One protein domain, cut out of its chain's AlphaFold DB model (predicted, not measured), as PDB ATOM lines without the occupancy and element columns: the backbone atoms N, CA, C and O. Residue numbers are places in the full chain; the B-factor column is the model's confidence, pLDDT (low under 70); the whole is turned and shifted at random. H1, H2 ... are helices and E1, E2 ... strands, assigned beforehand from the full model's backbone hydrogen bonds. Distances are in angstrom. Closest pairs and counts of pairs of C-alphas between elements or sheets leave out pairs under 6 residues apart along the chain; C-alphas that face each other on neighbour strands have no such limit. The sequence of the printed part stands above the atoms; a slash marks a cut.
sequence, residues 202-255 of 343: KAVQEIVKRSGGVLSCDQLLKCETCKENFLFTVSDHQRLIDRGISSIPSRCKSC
ATOM      1  N   LYS A 202     -40.781  15.762  31.040       83.56
ATOM      2  CA  LYS A 202     -41.821  14.970  31.715       83.56
ATOM      3  C   LYS A 202     -42.268  13.745  30.910       83.56
ATOM      4  O   LYS A 202     -42.498  12.695  31.496       83.56
ATOM      5  N   ALA A 203     -42.371  13.861  29.583       83.31
ATOM      6  CA  ALA A 203     -42.760  12.739  28.728       83.31
ATOM      7  C   ALA A 203     -41.660  11.674  28.688       83.31
ATOM      8  O   ALA A 203     -41.944  10.488  28.829       83.31
ATOM      9  N   VAL A 204     -40.397  12.096  28.581       81.06
ATOM     10  CA  VAL A 204     -39.260  11.168  28.633       81.06
ATOM     11  C   VAL A 204     -39.157  10.501  30.009       81.06
ATOM     12  O   VAL A 204     -38.842   9.320  30.104       81.06
ATOM     13  N   GLN A 205     -39.496  11.217  31.084       83.25
ATOM     14  CA  GLN A 205     -39.444  10.666  32.436       83.25
ATOM     15  C   GLN A 205     -40.496   9.575  32.663       83.25
ATOM     16  O   GLN A 205     -40.226   8.598  33.355       83.25
ATOM     17  N   GLU A 206     -41.663   9.683  32.027       81.00
ATOM     18  CA  GLU A 206     -42.657   8.603  31.995       81.00
ATOM     19  C   GLU A 206     -42.189   7.391  31.173       81.00
ATOM     20  O   GLU A 206     -42.413   6.252  31.584       81.00
ATOM     21  N   ILE A 207     -41.479   7.605  30.058       79.44
ATOM     22  CA  ILE A 207     -40.876   6.513  29.270       79.44
ATOM     23  C   ILE A 207     -39.861   5.736  30.118       79.44
ATOM     24  O   ILE A 207     -39.904   4.506  30.162       79.44
ATOM     25  N   VAL A 208     -38.992   6.446  30.842       80.69
ATOM     26  CA  VAL A 208     -37.992   5.837  31.733       80.69
ATOM     27  C   VAL A 208     -38.658   5.033  32.851       80.69
ATOM     28  O   VAL A 208     -38.253   3.901  33.107       80.69
ATOM     29  N   LYS A 209     -39.722   5.554  33.477       81.12
ATOM     30  CA  LYS A 209     -40.472   4.814  34.508       81.12
ATOM     31  C   LYS A 209     -41.070   3.510  33.976       81.12
ATOM     32  O   LYS A 209     -40.984   2.490  34.650       81.12
ATOM     33  N   ARG A 210     -41.646   3.530  32.770       77.31
ATOM     34  CA  ARG A 210     -42.226   2.333  32.129       77.31
ATOM     35  C   ARG A 210     -41.173   1.302  31.726       77.31
ATOM     36  O   ARG A 210     -41.493   0.124  31.633       77.31
ATOM     37  N   SER A 211     -39.933   1.741  31.519       73.81
ATOM     38  CA  SER A 211     -38.821   0.918  31.029       73.81
ATOM     39  C   SER A 211     -37.889   0.426  32.146       73.81
ATOM     40  O   SER A 211     -36.761   0.029  31.875       73.81
ATOM     41  N   GLY A 212     -38.328   0.468  33.410       71.38
ATOM     42  CA  GLY A 212     -37.537  -0.027  34.542       71.38
ATOM     43  C   GLY A 212     -36.493   0.958  35.080       71.38
ATOM     44  O   GLY A 212     -35.532   0.541  35.715       71.38
ATOM     45  N   GLY A 213     -36.667   2.262  34.850       72.31
ATOM     46  CA  GLY A 213     -35.818   3.305  35.439       72.31
ATOM     47  C   GLY A 213     -34.565   3.648  34.632       72.31
ATOM     48  O   GLY A 213     -33.791   4.502  35.058       72.31
ATOM     49  N   VAL A 214     -34.382   3.043  33.454       73.25
ATOM     50  CA  VAL A 214     -33.249   3.302  32.557       73.25
ATOM     51  C   VAL A 214     -33.754   3.719  31.178       73.25
ATOM     52  O   VAL A 214     -34.793   3.265  30.703       73.25
ATOM     53  N   LEU A 215     -33.021   4.630  30.540       76.00
ATOM     54  CA  LEU A 215     -33.286   5.074  29.179       76.00
ATOM     55  C   LEU A 215     -32.782   4.006  28.195       76.00
ATOM     56  O   LEU A 215     -31.600   3.677  28.208       76.00
ATOM     57  N   SER A 216     -33.652   3.472  27.339       67.88
ATOM     58  CA  SER A 216     -33.289   2.414  26.383       67.88
ATOM     59  C   SER A 216     -32.662   2.933  25.083       67.88
ATOM     60  O   SER A 216     -32.044   2.167  24.349       67.88
ATOM     61  N   CYS A 217     -32.840   4.216  24.764       68.69
ATOM     62  CA  CYS A 217     -32.308   4.857  23.562       68.69
ATOM     63  C   CYS A 217     -32.222   6.379  23.735       68.69
ATOM     64  O   CYS A 217     -32.951   6.953  24.547       68.69
ATOM     65  N   ASP A 218     -31.346   7.027  22.963       80.56
ATOM     66  CA  ASP A 218     -31.137   8.477  23.016       80.56
ATOM     67  C   ASP A 218     -32.427   9.241  22.698       80.56
ATOM     68  O   ASP A 218     -33.203   8.857  21.823       80.56
ATOM     69  N   GLN A 219     -32.656  10.339  23.418       81.31
ATOM     70  CA  GLN A 219     -33.871  11.138  23.287       81.31
ATOM     71  C   GLN A 219     -33.543  12.567  22.892       81.31
ATOM     72  O   GLN A 219     -32.613  13.185  23.410       81.31
ATOM     73  N   LEU A 220     -34.360  13.126  22.006       82.06
ATOM     74  CA  LEU A 220     -34.316  14.541  21.686       82.06
ATOM     75  C   LEU A 220     -35.272  15.287  22.622       82.06
ATOM     76  O   LEU A 220     -36.487  15.103  22.539       82.06
ATOM     77  N   LEU A 221     -34.738  16.125  23.511       83.62
ATOM     78  CA  LEU A 221     -35.530  16.924  24.446       83.62
ATOM     79  C   LEU A 221     -35.646  18.372  24.003       83.62
ATOM     80  O   LEU A 221     -34.712  18.937  23.443       83.62
ATOM     81  N   LYS A 222     -36.774  19.007  24.323       86.00
ATOM     82  CA  LYS A 222     -36.963  20.444  24.112       86.00
ATOM     83  C   LYS A 222     -36.588  21.231  25.366       86.00
ATOM     84  O   LYS A 222     -37.154  21.006  26.435       86.00
ATOM     85  N   CYS A 223     -35.658  22.174  25.237       85.69
ATOM     86  CA  CYS A 223     -35.223  23.034  26.333       85.69
ATOM     87  C   CYS A 223     -36.338  23.998  26.761       85.69
ATOM     88  O   CYS A 223     -36.908  24.714  25.938       85.69
ATOM     89  N   GLU A 224     -36.617  24.089  28.062       85.69
ATOM     90  CA  GLU A 224     -37.606  25.038  28.584       85.69
ATOM     91  C   GLU A 224     -37.179  26.504  28.427       85.69
ATOM     92  O   GLU A 224     -38.050  27.364  28.280       85.69
ATOM     93  N   THR A 225     -35.871  26.782  28.419       84.06
ATOM     94  CA  THR A 225     -35.304  28.140  28.367       84.06
ATOM     95  C   THR A 225     -35.127  28.635  26.933       84.06
ATOM     96  O   THR A 225     -35.826  29.556  26.527       84.06
ATOM     97  N   CYS A 226     -34.240  28.018  26.142       84.56
ATOM     98  CA  CYS A 226     -33.963  28.467  24.769       84.56
ATOM     99  C   CYS A 226     -34.950  27.924  23.725       84.56
ATOM    100  O   CYS A 226     -34.866  28.292  22.562       84.56
ATOM    101  N   LYS A 227     -35.879  27.037  24.112       84.50
ATOM    102  CA  LYS A 227     -36.842  26.358  23.219       84.50
ATOM    103  C   LYS A 227     -36.223  25.495  22.112       84.50
ATOM    104  O   LYS A 227     -36.981  24.877  21.364       84.50
ATOM    105  N   GLU A 228     -34.898  25.384  22.057       81.62
ATOM    106  CA  GLU A 228     -34.176  24.507  21.139       81.62
ATOM    107  C   GLU A 228     -34.206  23.048  21.590       81.62
ATOM    108  O   GLU A 228     -34.346  22.729  22.778       81.62
ATOM    109  N   ASN A 229     -34.057  22.157  20.614       82.94
ATOM    110  CA  ASN A 229     -33.924  20.731  20.851       82.94
ATOM    111  C   ASN A 229     -32.473  20.402  21.228       82.94
ATOM    112  O   ASN A 229     -31.543  20.880  20.586       82.94
ATOM    113  N   PHE A 230     -32.270  19.555  22.233       82.12
ATOM    114  CA  PHE A 230     -30.959  19.033  22.599       82.12
ATOM    115  C   PHE A 230     -31.010  17.516  22.754       82.12
ATOM    116  O   PHE A 230     -32.014  16.952  23.193       82.12
ATOM    117  N   LEU A 231     -29.915  16.858  22.384       81.56
ATOM    118  CA  LEU A 231     -29.765  15.419  22.543       81.56
ATOM    119  C   LEU A 231     -29.481  15.090  24.013       81.56
ATOM    120  O   LEU A 231     -28.603  15.690  24.633       81.56
ATOM    121  N   PHE A 232     -30.220  14.133  24.558       82.06
ATOM    122  CA  PHE A 232     -29.973  13.532  25.859       82.06
ATOM    123  C   PHE A 232     -29.702  12.053  25.654       82.06
ATOM    124  O   PHE A 232     -30.593  11.285  25.279       82.06
ATOM    125  N   THR A 233     -28.442  11.682  25.844       77.88
ATOM    126  CA  THR A 233     -27.981  10.336  25.524       77.88
ATOM    127  C   THR A 233     -28.244   9.362  26.668       77.88
ATOM    128  O   THR A 233     -28.345   9.758  27.833       77.88
ATOM    129  N   VAL A 234     -28.283   8.067  26.359       74.00
ATOM    130  CA  VAL A 234     -28.303   6.996  27.372       74.00
ATOM    131  C   VAL A 234     -27.115   7.140  28.331       74.00
ATOM    132  O   VAL A 234     -27.272   6.999  29.542       74.00
ATOM    133  N   SER A 235     -25.944   7.519  27.813       69.25
ATOM    134  CA  SER A 235     -24.742   7.792  28.611       69.25
ATOM    135  C   SER A 235     -24.914   8.980  29.562       69.25
ATOM    136  O   SER A 235     -24.435   8.932  30.694       69.25
ATOM    137  N   ASP A 236     -25.596  10.049  29.138       76.25
ATOM    138  CA  ASP A 236     -25.895  11.189  30.011       76.25
ATOM    139  C   ASP A 236     -26.866  10.800  31.124       76.25
ATOM    140  O   ASP A 236     -26.698  11.233  32.261       76.25
ATOM    141  N   HIS A 237     -27.856   9.961  30.812       81.25
ATOM    142  CA  HIS A 237     -28.784   9.429  31.803       81.25
ATOM    143  C   HIS A 237     -28.077   8.520  32.814       81.25
ATOM    144  O   HIS A 237     -28.255   8.705  34.015       81.25
ATOM    145  N   GLN A 238     -27.212   7.610  32.354       72.00
ATOM    146  CA  GLN A 238     -26.429   6.744  33.239       72.00
ATOM    147  C   GLN A 238     -25.523   7.565  34.165       72.00
ATOM    148  O   GLN A 238     -25.534   7.360  35.372       72.00
ATOM    149  N   ARG A 239     -24.840   8.592  33.640       72.31
ATOM    150  CA  ARG A 239     -24.027   9.516  34.452       72.31
ATOM    151  C   ARG A 239     -24.830  10.273  35.509       72.31
ATOM    152  O   ARG A 239     -24.263  10.669  36.526       72.31
ATOM    153  N   LEU A 240     -26.106  10.558  35.252       74.38
ATOM    154  CA  LEU A 240     -26.986  11.177  36.242       74.38
ATOM    155  C   LEU A 240     -27.400  10.158  37.308       74.38
ATOM    156  O   LEU A 240     -27.301  10.479  38.491       74.38
ATOM    157  N   ILE A 241     -27.750   8.931  36.912       75.69
ATOM    158  CA  ILE A 241     -28.048   7.829  37.839       75.69
ATOM    159  C   ILE A 241     -26.859   7.552  38.764       75.69
ATOM    160  O   ILE A 241     -27.044   7.489  39.976       75.69
ATOM    161  N   ASP A 242     -25.641   7.478  38.223       69.81
ATOM    162  CA  ASP A 242     -24.412   7.241  38.996       69.81
ATOM    163  C   ASP A 242     -24.148   8.359  40.026       69.81
ATOM    164  O   ASP A 242     -23.461   8.159  41.024       69.81
ATOM    165  N   ARG A 243     -24.726   9.550  39.809       70.25
ATOM    166  CA  ARG A 243     -24.694  10.697  40.734       70.25
ATOM    167  C   ARG A 243     -25.910  10.761  41.665       70.25
ATOM    168  O   ARG A 243     -26.088  11.763  42.352       70.25
ATOM    169  N   GLY A 244     -26.765   9.740  41.665       74.12
ATOM    170  CA  GLY A 244     -28.010   9.690  42.436       74.12
ATOM    171  C   GLY A 244     -29.140  10.566  41.879       74.12
ATOM    172  O   GLY A 244     -30.133  10.804  42.564       74.12
ATOM    173  N   ILE A 245     -29.012  11.068  40.649       73.69
ATOM    174  CA  ILE A 245     -29.981  11.954  40.004       73.69
ATOM    175  C   ILE A 245     -30.804  11.130  39.008       73.69
ATOM    176  O   ILE A 245     -30.372  10.859  37.895       73.69
ATOM    177  N   SER A 246     -32.025  10.758  39.389       72.25
ATOM    178  CA  SER A 246     -32.975  10.049  38.511       72.25
ATOM    179  C   SER A 246     -33.862  10.987  37.682       72.25
ATOM    180  O   SER A 246     -34.732  10.545  36.928       72.25
ATOM    181  N   SER A 247     -33.688  12.302  37.840       77.44
ATOM    182  CA  SER A 247     -34.491  13.303  37.149       77.44
ATOM    183  C   SER A 247     -33.916  13.653  35.780       77.44
ATOM    184  O   SER A 247     -32.720  13.892  35.607       77.44
ATOM    185  N   ILE A 248     -34.804  13.716  34.789       83.38
ATOM    186  CA  ILE A 248     -34.435  14.086  33.424       83.38
ATOM    187  C   ILE A 248     -34.347  15.612  33.334       83.38
ATOM    188  O   ILE A 248     -35.274  16.309  33.756       83.38
ATOM    189  N   PRO A 249     -33.255  16.168  32.788       81.69
ATOM    190  CA  PRO A 249     -33.070  17.607  32.747       81.69
ATOM    191  C   PRO A 249     -34.056  18.289  31.798       81.69
ATOM    192  O   PRO A 249     -34.170  17.924  30.632       81.69
ATOM    193  N   SER A 250     -34.710  19.351  32.276       84.38
ATOM    194  CA  SER A 250     -35.632  20.163  31.466       84.38
ATOM    195  C   SER A 250     -34.947  21.267  30.647       84.38
ATOM    196  O   SER A 250     -35.570  21.924  29.808       84.38
ATOM    197  N   ARG A 251     -33.643  21.476  30.864       84.12
ATOM    198  CA  ARG A 251     -32.829  22.512  30.212       84.12
ATOM    199  C   ARG A 251     -31.605  21.902  29.531       84.12
ATOM    200  O   ARG A 251     -30.981  20.982  30.068       84.12
ATOM    201  N   CYS A 252     -31.215  22.459  28.384       78.88
ATOM    202  CA  CYS A 252     -29.995  22.060  27.684       78.88
ATOM    203  C   CYS A 252     -28.742  22.360  28.532       78.88
ATOM    204  O   CYS A 252     -28.795  23.080  29.534       78.88
ATOM    205  N   LYS A 253     -27.596  21.780  28.158       75.38
ATOM    206  CA  LYS A 253     -26.331  21.944  28.895       75.38
ATOM    207  C   LYS A 253     -25.934  23.420  29.034       75.38
ATOM    208  O   LYS A 253     -25.643  23.853  30.143       75.38
ATOM    209  N   SER A 254     -26.021  24.193  27.953       74.19
ATOM    210  CA  SER A 254     -25.680  25.621  27.946       74.19
ATOM    211  C   SER A 254     -26.577  26.435  28.883       74.19
ATOM    212  O   SER A 254     -26.067  27.175  29.717       74.19
ATOM    213  N   CYS A 255     -27.900  26.222  28.852       77.38
ATOM    214  CA  CYS A 255     -28.829  26.913  29.755       77.38
ATOM    215  C   CYS A 255     -28.684  26.489  31.227       77.38
ATOM    216  O   CYS A 255     -29.006  27.267  32.123       77.38
TER     217      CYS A 255
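AT A GLANCE: This is residues 202 to 255 of the 343 residues of the protein "Hypothetical protein" of Guillardia theta (UniProt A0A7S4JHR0). A small hairpin of two short strands, E1 and E2, has two helices, H1 and H2, toward its open end, apart from each other; the unnamed stretch of residues 242 to 255 folds back toward the hairpin's turn. The printed part has 54 residues, in the order H1, E1, E2, H2, of mixed class, with under half in named elements. It is compact, with a radius of gyration of the C-alphas of 10.7 A and spans of 30 by 21 by 15 A.

HOW THE PARTS SIT: Look first at E1, residues 219 to 222, and E2, residues 229 to 232, an antiparallel hairpin at 142 degrees; N 219 and O 232 are within hydrogen-bond range at 2.9 A. H1, residues 202 to 210, comes closest to E1 at the C-alphas of Val 204 and Gln 219, 7.6 A. H2, residues 234 to 241, follows E2 by a tight link and is only just apart from E1, closest 8.1 A. In H1 and H2 every O i to N i+4 pair is within hydrogen-bond range.

IN THESE COORDINATES: Find C-alpha 202 at (-41.821, 14.970, 31.715); from there H1 runs 12.7 A. E1 spans 9.8 A and E2 9.6 A. H2 runs 10.5 A to C-alpha 241 at (-28.048, 7.829, 37.839).

THE WHOLE: The C-alphas of Gly 212 and Cys 226 are farthest apart, 30.3 A. The printed part has no cut and no long link. Confidence is under 70 at residues 216 to 217, 235 and 242.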